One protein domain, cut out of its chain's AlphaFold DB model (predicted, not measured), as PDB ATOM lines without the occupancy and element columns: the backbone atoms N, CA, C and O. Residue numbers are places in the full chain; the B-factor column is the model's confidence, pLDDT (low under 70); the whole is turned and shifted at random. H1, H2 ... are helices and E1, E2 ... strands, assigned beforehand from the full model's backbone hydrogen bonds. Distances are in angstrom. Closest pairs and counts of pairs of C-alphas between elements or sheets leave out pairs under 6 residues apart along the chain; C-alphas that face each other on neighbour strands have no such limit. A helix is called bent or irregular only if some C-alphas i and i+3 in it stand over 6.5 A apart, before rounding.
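AT A GLANCE: This is residues 231 to 351 of the 393 residues of an uncharacterized protein of marine metagenome (UniProt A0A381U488). The model has a head and a long arm: at one end a small two-stranded antiparallel sheet of E1 and E2, with H5 packed on it through residues 336 to 345 and the short H1 crossing H5; at the other end a helical hairpin of H2 and H3, which makes much of the length. The tip of the hairpin, residues 295 to 300, stands free, and at the opposite end of the long axis the loop around Glu 248 closes the head. The printed part has 121 residues, with five named helices and two named strands in the order H1 E1 H2 H3 E2 H4 H5, and its class is mostly helix. The whole is loose, with a radius of gyration of the C-alphas of 19.8 A, and spans 66 by 29 by 18 A.

IN THESE COORDINATES: The sheet consists of E1, residues 255 to 258, and E2, residues 322 to 325, which measure 10.0 A and 10.1 A from first to last C-alpha. E1 begins with C-alpha 255 at (161.061, 134.000, 143.382). H4, residues 326 to 329, follows E2 directly and is 5.7 A long. H5, residues 336 to 351, is 21.6 A long and ends with C-alpha 351 at (154.532, 156.857, 136.071). H1, residues 231 to 237, is 9.9 A long and begins with C-alpha 231 at (159.223, 153.886, 151.312). H2, residues 279 to 296, is the longest helix at 25.8 A, and H3, residues 301 to 314, is 20.0 A long.

HOW THE PARTS SIT: E1 and E2 are antiparallel neighbours, with 159 degrees between their N-to-C directions. The C-alphas of Ile 257 and Gln 323 face each other at 4.5 A, and N 256 and O 324 are within hydrogen-bond range at 2.9 A, as are N 324 and O 256 at 2.8 A. The closest C-alphas of E2 and H5 are those of Arg 322 and Ile 344, 7.2 A apart; those of E1 and H5 are of Leu 256 and Glu 336, 7.8 A apart. H5 has a kink of 30 degrees near residue 344 and is irregular, but only just: C-alphas 343 and 346 are 6.7 A apart. H1 and H5 touch, about perpendicular at 75 degrees, and their closest C-alphas are those of Val 234 and Ser 341 at 6.1 A. H4 and H5 are close but not clearly touching, with the C-alphas of His 329 and Leu 339 closest at 7.3 A. H2 and H3 form a helical hairpin; they touch at a shallow tilt of 24 degrees, opposite ways, with the C-alphas of Leu 290 and Arg 304 closest at 6.1 A. H2 touches H3 with its residues 286 to 294 alone. H2 and H5 are apart, and so are H3 and H5. Every O i to N i+4 pair is within hydrogen-bond range in H1, H2 and H3, against 9 of 12 in H5, while H4 is too short for such a pair.

THE WHOLE: The outline is a rod, and the two C-alphas farthest apart, those of Glu 248 and Gly 299, are 66.9 A from each other. The printed part has no cut. The links H1 to E1, residues 238 to 254, and E1 to H2, residues 259 to 278, are long and hold no named element. The links H2 to H3 and E2 to H4 are tight, and those from H3 to E2 and from H4 to H5 are short. The mean pLDDT of the printed part is 90.9, and no printed residue is under 70.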
ATOM      1  N   SER A 231     158.972 154.635 150.072       94.44
ATOM      2  CA  SER A 231     159.223 153.886 151.312       94.44
ATOM      3  C   SER A 231     157.927 153.498 152.023       94.44
ATOM      4  O   SER A 231     157.748 152.342 152.394       94.44
ATOM      5  N   THR A 232     156.967 154.423 152.119       94.38
ATOM      6  CA  THR A 232     155.676 154.148 152.768       94.38
ATOM      7  C   THR A 232     154.891 153.071 152.018       94.38
ATOM      8  O   THR A 232     154.194 152.263 152.637       94.38
ATOM      9  N   LEU A 233     154.973 153.054 150.681       93.62
ATOM     10  CA  LEU A 233     154.289 152.054 149.867       93.62
ATOM     11  C   LEU A 233     154.938 150.672 150.002       93.62
ATOM     12  O   LEU A 233     154.204 149.693 150.116       93.62
ATOM     13  N   VAL A 234     156.274 150.589 150.055       94.81
ATOM     14  CA  VAL A 234     156.999 149.336 150.343       94.81
ATOM     15  C   VAL A 234     156.521 148.760 151.675       94.81
ATOM     16  O   VAL A 234     155.990 147.648 151.687       94.81
ATOM     17  N   ASP A 235     156.589 149.548 152.749       95.00
ATOM     18  CA  ASP A 235     156.205 149.120 154.100       95.00
ATOM     19  C   ASP A 235     154.744 148.666 154.162       95.00
ATOM     20  O   ASP A 235     154.420 147.624 154.727       95.00
ATOM     21  N   SER A 236     153.848 149.433 153.532       94.69
ATOM     22  CA  SER A 236     152.409 149.143 153.529       94.69
ATOM     23  C   SER A 236     152.039 147.932 152.673       94.69
ATOM     24  O   SER A 236     150.967 147.367 152.861       94.69
ATOM     25  N   SER A 237     152.874 147.574 151.697       95.12
ATOM     26  CA  SER A 237     152.610 146.477 150.761       95.12
ATOM     27  C   SER A 237     153.075 145.113 151.271       95.12
ATOM     28  O   SER A 237     152.579 144.083 150.806       95.12
ATOM     29  N   LYS A 238     154.002 145.091 152.233       95.00
ATOM     30  CA  LYS A 238     154.558 143.870 152.818       95.00
ATOM     31  C   LYS A 238     153.479 143.074 153.556       95.00
ATOM     32  O   LYS A 238     152.761 143.607 154.396       95.00
ATOM     33  N   GLY A 239     153.365 141.786 153.241       94.12
ATOM     34  CA  GLY A 239     152.330 140.891 153.767       94.12
ATOM     35  C   GLY A 239     150.956 141.038 153.103       94.12
ATOM     36  O   GLY A 239     150.035 140.314 153.474       94.12
ATOM     37  N   ILE A 240     150.806 141.962 152.145       94.88
ATOM     38  CA  ILE A 240     149.555 142.188 151.406       94.88
ATOM     39  C   ILE A 240     149.769 141.900 149.920       94.88
ATOM     40  O   ILE A 240     149.135 141.012 149.363       94.88
ATOM     41  N   TRP A 241     150.686 142.625 149.279       95.12
ATOM     42  CA  TRP A 241     151.012 142.436 147.862       95.12
ATOM     43  C   TRP A 241     152.107 141.400 147.640       95.12
ATOM     44  O   TRP A 241     152.202 140.824 146.563       95.12
ATOM     45  N   TRP A 242     152.965 141.193 148.633       94.75
ATOM     46  CA  TRP A 242     154.087 140.266 148.566       94.75
ATOM     47  C   TRP A 242     154.455 139.796 149.970       94.75
ATOM     48  O   TRP A 242     154.213 140.499 150.951       94.75
ATOM     49  N   ASN A 243     155.071 138.621 150.065       93.88
ATOM     50  CA  ASN A 243     155.584 138.078 151.317       93.88
ATOM     51  C   ASN A 243     157.113 137.983 151.246       93.88
ATOM     52  O   ASN A 243     157.632 137.683 150.167       93.88
ATOM     53  N   PRO A 244     157.835 138.246 152.352       92.69
ATOM     54  CA  PRO A 244     159.267 137.978 152.429       92.69
ATOM     55  C   PRO A 244     159.575 136.526 152.082       92.69
ATOM     56  O   PRO A 244     158.734 135.648 152.301       92.69
ATOM     57  N   LEU A 245     160.776 136.280 151.567       90.62
ATOM     58  CA  LEU A 245     161.228 134.915 151.355       90.62
ATOM     59  C   LEU A 245     161.381 134.215 152.705       90.62
ATOM     60  O   LEU A 245     161.726 134.842 153.709       90.62
ATOM     61  N   ASP A 246     161.131 132.910 152.716       86.44
ATOM     62  CA  ASP A 246     161.473 132.088 153.866       86.44
ATOM     63  C   ASP A 246     163.009 131.985 153.940       86.44
ATOM     64  O   ASP A 246     163.622 131.507 152.982       86.44
ATOM     65  N   PRO A 247     163.659 132.440 155.029       82.44
ATOM     66  CA  PRO A 247     165.111 132.348 155.173       82.44
ATOM     67  C   PRO A 247     165.642 130.911 155.116       82.44
ATOM     68  O   PRO A 247     166.820 130.712 154.824       82.44
ATOM     69  N   GLU A 248     164.789 129.923 155.399       82.81
ATOM     70  CA  GLU A 248     165.126 128.498 155.376       82.81
ATOM     71  C   GLU A 248     164.903 127.857 153.990       82.81
ATOM     72  O   GLU A 248     165.280 126.702 153.767       82.81
ATOM     73  N   ASP A 249     164.312 128.585 153.036       77.62
ATOM     74  CA  ASP A 249     164.125 128.117 151.663       77.62
ATOM     75  C   ASP A 249     165.438 128.249 150.869       77.62
ATOM     76  O   ASP A 249     165.856 129.324 150.442       77.62
ATOM     77  N   LEU A 250     166.098 127.106 150.658       73.88
ATOM     78  CA  LEU A 250     167.375 126.977 149.945       73.88
ATOM     79  C   LEU A 250     167.213 126.882 148.416       73.88
ATOM     80  O   LEU A 250     168.047 126.278 147.728       73.88
ATOM     81  N   THR A 251     166.136 127.427 147.853       80.00
ATOM     82  CA  THR A 251     165.937 127.458 146.402       80.00
ATOM     83  C   THR A 251     167.084 128.188 145.695       80.00
ATOM     84  O   THR A 251     167.413 129.332 145.989       80.00
ATOM     85  N   LEU A 252     167.678 127.534 144.688       78.88
ATOM     86  CA  LEU A 252     168.802 128.080 143.905       78.88
ATOM     87  C   LEU A 252     168.446 129.350 143.112       78.88
ATOM     88  O   LEU A 252     169.335 130.063 142.659       78.88
ATOM     89  N   ASN A 253     167.156 129.608 142.903       86.19
ATOM     90  CA  ASN A 253     166.646 130.804 142.243       86.19
ATOM     91  C   ASN A 253     165.336 131.217 142.929       86.19
ATOM     92  O   ASN A 253     164.264 130.827 142.447       86.19
ATOM     93  N   PRO A 254     165.406 131.947 144.056       88.94
ATOM     94  CA  PRO A 254     164.215 132.373 144.772       88.94
ATOM     95  C   PRO A 254     163.352 133.266 143.881       88.94
ATOM     96  O   PRO A 254     163.837 133.940 142.963       88.94
ATOM     97  N   GLN A 255     162.049 133.254 144.147       90.50
ATOM     98  CA  GLN A 255     161.061 134.000 143.382       90.50
ATOM     99  C   GLN A 255     160.154 134.766 144.329       90.50
ATOM    100  O   GLN A 255     159.588 134.196 145.257       90.50
ATOM    101  N   LEU A 256     159.975 136.050 144.046       91.75
ATOM    102  CA  LEU A 256     159.054 136.907 144.768       91.75
ATOM    103  C   LEU A 256     158.037 137.473 143.790       91.75
ATOM    104  O   LEU A 256     158.395 138.082 142.781       91.75
ATOM    105  N   ILE A 257     156.761 137.259 144.091       91.94
ATOM    106  CA  ILE A 257     155.644 137.769 143.302       91.94
ATOM    107  C   ILE A 257     155.059 138.963 144.048       91.94
ATOM    108  O   ILE A 257     154.741 138.860 145.231       91.94
ATOM    109  N   LEU A 258     154.919 140.081 143.341       93.31
ATOM    110  CA  LEU A 258     154.188 141.251 143.801       93.31
ATOM    111  C   LEU A 258     152.859 141.319 143.052       93.31
ATOM    112  O   LEU A 258     152.836 141.490 141.829       93.31
ATOM    113  N   ASP A 259     151.766 141.205 143.798       93.12
ATOM    114  CA  ASP A 259     150.394 141.316 143.318       93.12
ATOM    115  C   ASP A 259     149.719 142.555 143.932       93.12
ATOM    116  O   ASP A 259     149.220 142.508 145.057       93.12
ATOM    117  N   PRO A 260     149.670 143.683 143.203       92.19
ATOM    118  CA  PRO A 260     149.078 144.905 143.702       92.19
ATOM    119  C   PRO A 260     147.576 144.965 143.410       92.19
ATOM    120  O   PRO A 260     147.071 146.041 143.121       92.19
ATOM    121  N   THR A 261     146.831 143.856 143.408       90.00
ATOM    122  CA  THR A 261     145.373 143.873 143.160       90.00
ATOM    123  C   THR A 261     144.583 144.546 144.283       90.00
ATOM    124  O   THR A 261     143.633 145.280 144.002       90.00
ATOM    125  N   GLU A 262     144.991 144.370 145.541       90.94
ATOM    126  CA  GLU A 262     144.337 145.006 146.689       90.94
ATOM    127  C   GLU A 262     144.699 146.495 146.802       90.94
ATOM    128  O   GLU A 262     145.868 146.877 146.751       90.94
ATOM    129  N   VAL A 263     143.704 147.371 146.971       91.31
ATOM    130  CA  VAL A 263     143.947 148.799 147.230       91.31
ATOM    131  C   VAL A 263     144.407 148.981 148.670       91.31
ATOM    132  O   VAL A 263     143.671 148.674 149.609       91.31
ATOM    133  N   LEU A 264     145.594 149.548 148.857       90.38
ATOM    134  CA  LEU A 264     146.132 149.774 150.186       90.38
ATOM    135  C   LEU A 264     145.436 150.958 150.868       90.38
ATOM    136  O   LEU A 264     145.056 151.973 150.270       90.38
ATOM    137  N   LYS A 265     145.309 150.857 152.193       87.81
ATOM    138  CA  LYS A 265     144.778 151.952 153.019       87.81
ATOM    139  C   LYS A 265     145.723 153.154 153.067       87.81
ATOM    140  O   LYS A 265     145.246 154.261 153.304       87.81
ATOM    141  N   THR A 266     147.008 152.954 152.763       85.56
ATOM    142  CA  THR A 266     148.011 154.021 152.668       85.56
ATOM    143  C   THR A 266     147.559 155.145 151.734       85.56
ATOM    144  O   THR A 266     146.973 154.878 150.678       85.56
ATOM    145  N   PRO A 267     147.781 156.413 152.098       81.25
ATOM    146  CA  PRO A 267     147.398 157.523 151.240       81.25
ATOM    147  C   PRO A 267     148.257 157.640 149.969       81.25
ATOM    148  O   PRO A 267     147.850 158.319 149.034       81.25
ATOM    149  N   PHE A 268     149.398 156.947 149.905       87.50
ATOM    150  CA  PHE A 268     150.291 156.944 148.743       87.50
ATOM    151  C   PHE A 268     149.945 155.890 147.682       87.50
ATOM    152  O   PHE A 268     150.679 155.758 146.707       87.50
ATOM    153  N   ASP A 269     148.845 155.139 147.836       90.81
ATOM    154  CA  ASP A 269     148.380 154.236 146.778       90.81
ATOM    155  C   ASP A 269     147.927 155.060 145.553       90.81
ATOM    156  O   ASP A 269     146.977 155.849 145.674       90.81
ATOM    157  N   PRO A 270     148.540 154.867 144.365       90.38
ATOM    158  CA  PRO A 270     148.202 155.633 143.171       90.38
ATOM    159  C   PRO A 270     146.737 155.554 142.734       90.38
ATOM    160  O   PRO A 270     146.256 156.461 142.061       90.38
ATOM    161  N   ALA A 271     145.979 154.532 143.148       89.00
ATOM    162  CA  ALA A 271     144.547 154.437 142.850       89.00
ATOM    163  C   ALA A 271     143.718 155.605 143.416       89.00
ATOM    164  O   ALA A 271     142.565 155.780 143.030       89.00
ATOM    165  N   LYS A 272     144.287 156.400 144.330       87.19
ATOM    166  CA  LYS A 272     143.651 157.587 144.920       87.19
ATOM    167  C   LYS A 272     144.006 158.891 144.196       87.19
ATOM    168  O   LYS A 272     143.552 159.953 144.620       87.19
ATOM    169  N   PHE A 273     144.827 158.846 143.144       91.38
ATOM    170  CA  PHE A 273     145.285 160.044 142.436       91.38
ATOM    171  C   PHE A 273     144.181 160.661 141.565       91.38
ATOM    172  O   PHE A 273     143.197 160.012 141.207       91.38
ATOM    173  N   HIS A 274     144.343 161.944 141.225       90.94
ATOM    174  CA  HIS A 274     143.305 162.762 140.589       90.94
ATOM    175  C   HIS A 274     142.798 162.188 139.252       90.94
ATOM    176  O   HIS A 274     141.609 162.273 138.944       90.94
ATOM    177  N   HIS A 275     143.679 161.573 138.463       93.12
ATOM    178  CA  HIS A 275     143.329 160.971 137.173       93.12
ATOM    179  C   HIS A 275     142.641 159.602 137.287       93.12
ATOM    180  O   HIS A 275     142.095 159.128 136.294       93.12
ATOM    181  N   HIS A 276     142.604 159.011 138.485       92.56
ATOM    182  CA  HIS A 276     141.887 157.767 138.811       92.56
ATOM    183  C   HIS A 276     140.621 158.004 139.646       92.56
ATOM    184  O   HIS A 276     140.048 157.070 140.209       92.56
ATOM    185  N   GLU A 277     140.149 159.251 139.729       88.19
ATOM    186  CA  GLU A 277     138.852 159.562 140.332       88.19
ATOM    187  C   GLU A 277     137.697 158.784 139.671       88.19
ATOM    188  O   GLU A 277     137.836 158.148 138.626       88.19
ATOM    189  N   ALA A 278     136.500 158.863 140.266       90.25
ATOM    190  CA  ALA A 278     135.311 158.189 139.750       90.25
ATOM    191  C   ALA A 278     135.159 158.371 138.228       90.25
ATOM    192  O   ALA A 278     135.087 159.501 137.741       90.25
ATOM    193  N   LYS A 279     135.035 157.255 137.498       89.88
ATOM    194  CA  LYS A 279     135.033 157.189 136.025       89.88
ATOM    195  C   LYS A 279     134.201 158.288 135.351       89.88
ATOM    196  O   LYS A 279     134.694 158.992 134.482       89.88
ATOM    197  N   LYS A 280     132.974 158.521 135.831       93.38
ATOM    198  CA  LYS A 280     132.078 159.574 135.316       93.38
ATOM    199  C   LYS A 280     132.674 160.988 135.412       93.38
ATOM    200  O   LYS A 280     132.418 161.827 134.550       93.38
ATOM    201  N   LYS A 281     133.425 161.287 136.478       93.12
ATOM    202  CA  LYS A 281     134.089 162.581 136.681       93.12
ATOM    203  C   LYS A 281     135.266 162.732 135.720       93.12
ATOM    204  O   LYS A 281     135.363 163.773 135.077       93.12
ATOM    205  N   VAL A 282     136.080 161.687 135.572       94.56
ATOM    206  CA  VAL A 282     137.208 161.634 134.629       94.56
ATOM    207  C   VAL A 282     136.733 161.790 133.182       94.56
ATOM    208  O   VAL A 282     137.153 162.727 132.509       94.56
ATOM    209  N   GLU A 283     135.769 160.985 132.733       95.31
ATOM    210  CA  GLU A 283     135.165 161.101 131.394       95.31
ATOM    211  C   GLU A 283     134.559 162.491 131.162       95.31
ATOM    212  O   GLU A 283     134.715 163.090 130.100       95.31
ATOM    213  N   GLY A 284     133.910 163.060 132.182       96.81
ATOM    214  CA  GLY A 284     133.379 164.418 132.124       96.81
ATOM    215  C   GLY A 284     134.455 165.501 131.985       96.81
ATOM    216  O   GLY A 284     134.165 166.566 131.440       96.81
ATOM    217  N   MET A 285     135.676 165.270 132.475       95.75
ATOM    218  CA  MET A 285     136.816 166.167 132.264       95.75
ATOM    219  C   MET A 285     137.381 166.014 130.852       95.75
ATOM    220  O   MET A 285     137.562 167.029 130.186       95.75
ATOM    221  N   ILE A 286     137.549 164.781 130.368       96.56
ATOM    222  CA  ILE A 286     138.008 164.494 128.999       96.56
ATOM    223  C   ILE A 286     137.063 165.129 127.974       96.56
ATOM    224  O   ILE A 286     137.493 165.935 127.153       96.56
ATOM    225  N   ASN A 287     135.756 164.892 128.095       96.75
ATOM    226  CA  ASN A 287     134.763 165.465 127.184       96.75
ATOM    227  C   ASN A 287     134.809 167.000 127.157       96.75
ATOM    228  O   ASN A 287     134.638 167.606 126.103       96.75
ATOM    229  N   LYS A 288     135.083 167.659 128.292       96.38
ATOM    230  CA  LYS A 288     135.248 169.123 128.322       96.38
ATOM    231  C   LYS A 288     136.470 169.589 127.541       96.38
ATOM    232  O   LYS A 288     136.404 170.665 126.957       96.38
ATOM    233  N   VAL A 289     137.562 168.824 127.557       95.62
ATOM    234  CA  VAL A 289     138.753 169.119 126.750       95.62
ATOM    235  C   VAL A 289     138.421 168.999 125.272       95.62
ATOM    236  O   VAL A 289     138.651 169.948 124.533       95.62
ATOM    237  N   LEU A 290     137.807 167.888 124.858       95.62
ATOM    238  CA  LEU A 290     137.467 167.640 123.454       95.62
ATOM    239  C   LEU A 290     136.488 168.686 122.902       95.62
ATOM    240  O   LEU A 290     136.677 169.201 121.802       95.62
ATOM    241  N   GLU A 291     135.483 169.069 123.692       94.62
ATOM    242  CA  GLU A 291     134.546 170.136 123.332       94.62
ATOM    243  C   GLU A 291     135.209 171.518 123.278       94.62
ATOM    244  O   GLU A 291     134.844 172.349 122.444       94.62
ATOM    245  N   ALA A 292     136.169 171.796 124.164       93.31
ATOM    246  CA  ALA A 292     136.931 173.039 124.126       93.31
ATOM    247  C   ALA A 292     137.838 173.092 122.890       93.31
ATOM    248  O   ALA A 292     137.839 174.107 122.197       93.31
ATOM    249  N   GLU A 293     138.537 171.999 122.577       93.00
ATOM    250  CA  GLU A 293     139.397 171.892 121.398       93.00
ATOM    251  C   GLU A 293     138.582 172.055 120.114       93.00
ATOM    252  O   GLU A 293     138.915 172.882 119.276       93.00
ATOM    253  N   LYS A 294     137.435 171.373 119.999       92.75
ATOM    254  CA  LYS A 294     136.524 171.517 118.852       92.75
ATOM    255  C   LYS A 294     136.049 172.957 118.644       92.75
ATOM    256  O   LYS A 294     135.846 173.378 117.511       92.75
ATOM    257  N   LYS A 295     135.851 173.721 119.719       91.00
ATOM    258  CA  LYS A 295     135.471 175.142 119.623       91.00
ATOM    259  C   LYS A 295     136.636 176.038 119.222       91.00
ATOM    260  O   LYS A 295     136.408 177.052 118.576       91.00
ATOM    261  N   GLN A 296     137.849 175.706 119.650       89.06
ATOM    262  CA  GLN A 296     139.045 176.495 119.365       89.06
ATOM    263  C   GLN A 296     139.581 176.221 117.957       89.06
ATOM    264  O   GLN A 296     139.993 177.162 117.288       89.06
ATOM    265  N   ASN A 297     139.532 174.959 117.522       87.44
ATOM    266  CA  ASN A 297     140.065 174.439 116.265       87.44
ATOM    267  C   ASN A 297     139.056 173.447 115.633       87.44
ATOM    268  O   ASN A 297     139.237 172.227 115.699       87.44
ATOM    269  N   PRO A 298     137.957 173.932 115.023       84.94
ATOM    270  CA  PRO A 298     136.872 173.068 114.546       84.94
ATOM    271  C   PRO A 298     137.277 172.093 113.433       84.94
ATOM    272  O   PRO A 298     136.670 171.029 113.333       84.94
ATOM    273  N   GLY A 299     138.287 172.433 112.629       85.00
ATOM    274  CA  GLY A 299     138.755 171.615 111.505       85.00
ATOM    275  C   GLY A 299     139.886 170.636 111.825       85.00
ATOM    276  O   GLY A 299     140.346 169.957 110.912       85.00
ATOM    277  N   ASP A 300     140.359 170.578 113.074       87.25
ATOM    278  CA  ASP A 300     141.484 169.719 113.462       87.25
ATOM    279  C   ASP A 300     140.994 168.457 114.185       87.25
ATOM    280  O   ASP A 300     141.043 168.330 115.409       87.25
ATOM    281  N   ASP A 301     140.417 167.539 113.411       89.88
ATOM    282  CA  ASP A 301     139.874 166.281 113.929       89.88
ATOM    283  C   ASP A 301     140.990 165.364 114.449       89.88
ATOM    284  O   ASP A 301     140.821 164.740 115.496       89.88
ATOM    285  N   MET A 302     142.150 165.369 113.783       91.44
ATOM    286  CA  MET A 302     143.326 164.587 114.176       91.44
ATOM    287  C   MET A 302     143.835 164.987 115.562       91.44
ATOM    288  O   MET A 302     144.001 164.125 116.422       91.44
ATOM    289  N   MET A 303     143.990 166.289 115.832       90.56
ATOM    290  CA  MET A 303     144.388 166.770 117.158       90.56
ATOM    291  C   MET A 303     143.418 166.301 118.249       90.56
ATOM    292  O   MET A 303     143.836 165.954 119.353       90.56
ATOM    293  N   ARG A 304     142.108 166.272 117.970       93.12
ATOM    294  CA  ARG A 304     141.106 165.817 118.947       93.12
ATOM    295  C   ARG A 304     141.185 164.317 119.203       93.12
ATOM    296  O   ARG A 304     141.046 163.912 120.356       93.12
ATOM    297  N   GLU A 305     141.406 163.515 118.166       94.50
ATOM    298  CA  GLU A 305     141.621 162.070 118.299       94.50
ATOM    299  C   GLU A 305     142.888 161.772 119.110       94.50
ATOM    300  O   GLU A 305     142.840 160.971 120.046       94.50
ATOM    301  N   ASP A 306     143.982 162.488 118.841       93.94
ATOM    302  CA  ASP A 306     145.237 162.364 119.589       93.94
ATOM    303  C   ASP A 306     145.073 162.776 121.061       93.94
ATOM    304  O   ASP A 306     145.600 162.112 121.962       93.94
ATOM    305  N   LEU A 307     144.307 163.840 121.335       94.38
ATOM    306  CA  LEU A 307     143.987 164.269 122.700       94.38
ATOM    307  C   LEU A 307     143.160 163.229 123.449       94.38
ATOM    308  O   LEU A 307     143.494 162.922 124.596       94.38
ATOM    309  N   ASP A 308     142.098 162.692 122.837       96.06
ATOM    310  CA  ASP A 308     141.294 161.642 123.467       96.06
ATOM    311  C   ASP A 308     142.166 160.418 123.731       96.06
ATOM    312  O   ASP A 308     142.282 159.979 124.872       96.06
ATOM    313  N   TYR A 309     142.893 159.935 122.723       95.88
ATOM    314  CA  TYR A 309     143.790 158.794 122.870       95.88
ATOM    315  C   TYR A 309     144.793 158.982 124.017       95.88
ATOM    316  O   TYR A 309     144.962 158.090 124.858       95.88
ATOM    317  N   THR A 310     145.422 160.155 124.094       95.19
ATOM    318  CA  THR A 310     146.382 160.499 125.150       95.19
ATOM    319  C   THR A 310     145.714 160.522 126.526       95.19
ATOM    320  O   THR A 310     146.180 159.848 127.446       95.19
ATOM    321  N   LEU A 311     144.585 161.220 126.680       95.56
ATOM    322  CA  LEU A 311     143.851 161.315 127.949       95.56
ATOM    323  C   LEU A 311     143.308 159.956 128.419       95.56
ATOM    324  O   LEU A 311     143.382 159.631 129.606       95.56
ATOM    325  N   GLN A 312     142.820 159.122 127.500       95.19
ATOM    326  CA  GLN A 312     142.385 157.757 127.803       95.19
ATOM    327  C   GLN A 312     143.557 156.887 128.256       95.19
ATOM    328  O   GLN A 312     143.387 156.028 129.116       95.19
ATOM    329  N   ARG A 313     144.763 157.086 127.707       94.12
ATOM    330  CA  ARG A 313     145.966 156.371 128.160       94.12
ATOM    331  C   ARG A 313     146.419 156.814 129.543       94.12
ATOM    332  O   ARG A 313     146.781 155.946 130.332       94.12
ATOM    333  N   LEU A 314     146.370 158.114 129.831       94.31
ATOM    334  CA  LEU A 314     146.751 158.667 131.134       94.31
ATOM    335  C   LEU A 314     145.881 158.119 132.270       94.31
ATOM    336  O   LEU A 314     146.377 157.958 133.372       94.31
ATOM    337  N   THR A 315     144.618 157.780 132.000       93.50
ATOM    338  CA  THR A 315     143.648 157.297 133.003       93.50
ATOM    339  C   THR A 315     143.601 155.769 133.137       93.50
ATOM    340  O   THR A 315     142.782 155.223 133.881       93.50
ATOM    341  N   ARG A 316     144.475 155.027 132.439       89.19
ATOM    342  CA  ARG A 316     144.526 153.559 132.552       89.19
ATOM    343  C   ARG A 316     145.089 153.147 133.906       89.19
ATOM    344  O   ARG A 316     146.287 153.242 134.141       89.19
ATOM    345  N   SER A 317     144.241 152.592 134.763       75.94
ATOM    346  CA  SER A 317     144.645 152.046 136.062       75.94
ATOM    347  C   SER A 317     145.172 150.610 135.923       75.94
ATOM    348  O   SER A 317     144.468 149.641 136.212       75.94
ATOM    349  N   LYS A 318     146.400 150.439 135.410       82.81
ATOM    350  CA  LYS A 318     147.046 149.116 135.359       82.81
ATOM    351  C   LYS A 318     147.993 148.942 136.544       82.81
ATOM    352  O   LYS A 318     149.104 149.457 136.541       82.81
ATOM    353  N   ARG A 319     147.569 148.134 137.514       87.81
ATOM    354  CA  ARG A 319     148.381 147.707 138.663       87.81
ATOM    355  C   ARG A 319     149.426 146.668 138.201       87.81
ATOM    356  O   ARG A 319     149.038 145.659 137.603       87.81
ATOM    357  N   PRO A 320     150.740 146.913 138.370       84.56
ATOM    358  CA  PRO A 320     151.778 146.090 137.756       84.56
ATOM    359  C   PRO A 320     152.065 144.832 138.583       84.56
ATOM    360  O   PRO A 320     152.974 144.824 139.408       84.56
ATOM    361  N   ALA A 321     151.338 143.745 138.319       88.88
ATOM    362  CA  ALA A 321     151.739 142.427 138.806       88.88
ATOM    363  C   ALA A 321     153.080 142.030 138.167       88.88
ATOM    364  O   ALA A 321     153.208 142.017 136.935       88.88
ATOM    365  N   ARG A 322     154.094 141.771 138.996       91.19
ATOM    366  CA  ARG A 322     155.464 141.479 138.551       91.19
ATOM    367  C   ARG A 322     156.122 140.437 139.437       91.19
ATOM    368  O   ARG A 322     155.737 140.235 140.582       91.19
ATOM    369  N   GLN A 323     157.148 139.816 138.877       91.25
ATOM    370  CA  GLN A 323     157.974 138.840 139.556       91.25
ATOM    371  C   GLN A 323     159.421 139.329 139.596       91.25
ATOM    372  O   GLN A 323     159.930 139.842 138.601       91.25
ATOM    373  N   ILE A 324     160.063 139.152 140.746       91.44
ATOM    374  CA  ILE A 324     161.497 139.337 140.959       91.44
ATOM    375  C   ILE A 324     162.099 137.948 141.163       91.44
ATOM    376  O   ILE A 324     161.500 137.086 141.810       91.44
ATOM    377  N   THR A 325     163.271 137.715 140.583       90.88
ATOM    378  CA  THR A 325     163.960 136.418 140.623       90.88
ATOM    379  C   THR A 325     165.418 136.586 141.026       90.88
ATOM    380  O   THR A 325     166.016 137.639 140.783       90.88
ATOM    381  N   GLY A 326     165.998 135.538 141.617       87.25
ATOM    382  CA  GLY A 326     167.422 135.478 141.957       87.25
ATOM    383  C   GLY A 326     168.320 135.755 140.752       87.25
ATOM    384  O   GLY A 326     169.199 136.609 140.815       87.25
ATOM    385  N   ASN A 327     168.044 135.099 139.625       88.44
ATOM    386  CA  ASN A 327     168.889 135.169 138.429       88.44
ATOM    387  C   ASN A 327     168.875 136.529 137.720       88.44
ATOM    388  O   ASN A 327     169.900 136.947 137.191       88.44
ATOM    389  N   GLU A 328     167.724 137.203 137.656       89.12
ATOM    390  CA  GLU A 328     167.611 138.472 136.923       89.12
ATOM    391  C   GLU A 328     167.915 139.686 137.802       89.12
ATOM    392  O   GLU A 328     168.434 140.684 137.308       89.12
ATOM    393  N   HIS A 329     167.578 139.612 139.092       90.25
ATOM    394  CA  HIS A 329     167.569 140.775 139.982       90.25
ATOM    395  C   HIS A 329     168.489 140.618 141.201       90.25
ATOM    396  O   HIS A 329     168.592 141.544 141.997       90.25
ATOM    397  N   GLY A 330     169.143 139.465 141.387       89.19
ATOM    398  CA  GLY A 330     169.977 139.210 142.566       89.19
ATOM    399  C   GLY A 330     169.174 139.028 143.855       89.19
ATOM    400  O   GLY A 330     169.660 139.352 144.936       89.19
ATOM    401  N   LEU A 331     167.932 138.549 143.748       90.06
ATOM    402  CA  LEU A 331     167.061 138.302 144.895       90.06
ATOM    403  C   LEU A 331     167.671 137.277 145.857       90.06
ATOM    404  O   LEU A 331     167.940 136.140 145.475       90.06
ATOM    405  N   VAL A 332     167.816 137.688 147.114       88.12
ATOM    406  CA  VAL A 332     168.194 136.858 148.264       88.12
ATOM    407  C   VAL A 332     167.404 137.319 149.497       88.12
ATOM    408  O   VAL A 332     166.964 138.478 149.519       88.12
ATOM    409  N   PRO A 333     167.230 136.462 150.521       87.44
ATOM    410  CA  PRO A 333     166.584 136.863 151.768       87.44
ATOM    411  C   PRO A 333     167.245 138.105 152.383       87.44
ATOM    412  O   PRO A 333     168.468 138.167 152.529       87.44
ATOM    413  N   GLY A 334     166.437 139.103 152.732       86.88
ATOM    414  CA  GLY A 334     166.870 140.387 153.289       86.88
ATOM    415  C   GLY A 334     167.028 141.524 152.271       86.88
ATOM    416  O   GLY A 334     167.203 142.667 152.693       86.88
ATOM    417  N   LEU A 335     166.951 141.261 150.959       91.12
ATOM    418  CA  LEU A 335     167.006 142.296 149.908       91.12
ATOM    419  C   LEU A 335     165.655 142.577 149.231       91.12
ATOM    420  O   LEU A 335     165.582 143.425 148.340       91.12
ATOM    421  N   GLU A 336     164.581 141.901 149.640       93.56
ATOM    422  CA  GLU A 336     163.266 141.967 148.993       93.56
ATOM    423  C   GLU A 336     162.731 143.396 148.929       93.56
ATOM    424  O   GLU A 336     162.335 143.859 147.863       93.56
ATOM    425  N   GLU A 337     162.770 144.116 150.054       94.94
ATOM    426  CA  GLU A 337     162.260 145.487 150.151       94.94
ATOM    427  C   GLU A 337     162.969 146.413 149.168       94.94
ATOM    428  O   GLU A 337     162.312 147.153 148.437       94.94
ATOM    429  N   HIS A 338     164.300 146.333 149.092       93.50
ATOM    430  CA  HIS A 338     165.084 147.152 148.174       93.50
ATOM    431  C   HIS A 338     164.751 146.837 146.712       93.50
ATOM    432  O   HIS A 338     164.482 147.750 145.928       93.50
ATOM    433  N   LEU A 339     164.707 145.553 146.346       94.25
ATOM    434  CA  LEU A 339     164.439 145.137 144.970       94.25
ATOM    435  C   LEU A 339     163.012 145.486 144.531       94.25
ATOM    436  O   LEU A 339     162.806 145.964 143.415       94.25
ATOM    437  N   ILE A 340     162.025 145.311 145.409       93.56
ATOM    438  CA  ILE A 340     160.633 145.714 145.165       93.56
ATOM    439  C   ILE A 340     160.530 147.225 144.999       93.56
ATOM    440  O   ILE A 340     159.874 147.707 144.069       93.56
ATOM    441  N   SER A 341     161.192 147.959 145.890       93.50
ATOM    442  CA  SER A 341     161.233 149.412 145.887       93.50
ATOM    443  C   SER A 341     161.771 149.944 144.556       93.50
ATOM    444  O   SER A 341     161.079 150.717 143.894       93.50
ATOM    445  N   GLU A 342     162.940 149.481 144.104       91.38
ATOM    446  CA  GLU A 342     163.605 150.025 142.912       91.38
ATOM    447  C   GLU A 342     163.080 149.462 141.580       91.38
ATOM    448  O   GLU A 342     162.952 150.213 140.611       91.38
ATOM    449  N   HIS A 343     162.746 148.170 141.492       90.44
ATOM    450  CA  HIS A 343     162.387 147.541 140.209       90.44
ATOM    451  C   HIS A 343     160.886 147.522 139.904       90.44
ATOM    452  O   HIS A 343     160.495 147.355 138.739       90.44
ATOM    453  N   ILE A 344     160.033 147.688 140.921       91.19
ATOM    454  CA  ILE A 344     158.576 147.640 140.757       91.19
ATOM    455  C   ILE A 344     157.927 148.950 141.187       91.19
ATOM    456  O   ILE A 344     157.297 149.610 140.357       91.19
ATOM    457  N   LEU A 345     158.064 149.330 142.460       92.19
ATOM    458  CA  LEU A 345     157.269 150.417 143.031       92.19
ATOM    459  C   LEU A 345     157.720 151.791 142.542       92.19
ATOM    460  O   LEU A 345     156.872 152.574 142.125       92.19
ATOM    461  N   LYS A 346     159.022 152.084 142.496       92.00
ATOM    462  CA  LYS A 346     159.532 153.368 141.993       92.00
ATOM    463  C   LYS A 346     159.091 153.663 140.554       92.00
ATOM    464  O   LYS A 346     158.469 154.708 140.360       92.00
ATOM    465  N   PRO A 347     159.305 152.778 139.553       90.81
ATOM    466  CA  PRO A 347     158.818 153.020 138.195       90.81
ATOM    467  C   PRO A 347     157.305 153.247 138.126       90.81
ATOM    468  O   PRO A 347     156.842 154.045 137.313       90.81
ATOM    469  N   TRP A 348     156.535 152.551 138.969       91.62
ATOM    470  CA  TRP A 348     155.084 152.697 139.010       91.62
ATOM    471  C   TRP A 348     154.652 154.036 139.622       91.62
ATOM    472  O   TRP A 348     153.855 154.745 139.015       91.62
ATOM    473  N   ILE A 349     155.213 154.426 140.769       92.62
ATOM    474  CA  ILE A 349     154.919 155.709 141.427       92.62
ATOM    475  C   ILE A 349     155.305 156.880 140.522       92.62
ATOM    476  O   ILE A 349     154.521 157.812 140.382       92.62
ATOM    477  N   VAL A 350     156.475 156.818 139.881       93.31
ATOM    478  CA  VAL A 350     156.928 157.811 138.896       93.31
ATOM    479  C   VAL A 350     155.916 157.965 137.765       93.31
ATOM    480  O   VAL A 350     155.524 159.083 137.433       93.31
ATOM    481  N   GLU A 351     155.493 156.846 137.170       92.75
ATOM    482  CA  GLU A 351     154.532 156.857 136.071       92.75
ATOM    483  C   GLU A 351     153.210 157.495 136.501       92.75
ATOM    484  O   GLU A 351     152.691 158.361 135.802       92.75
TER     485      GLU A 351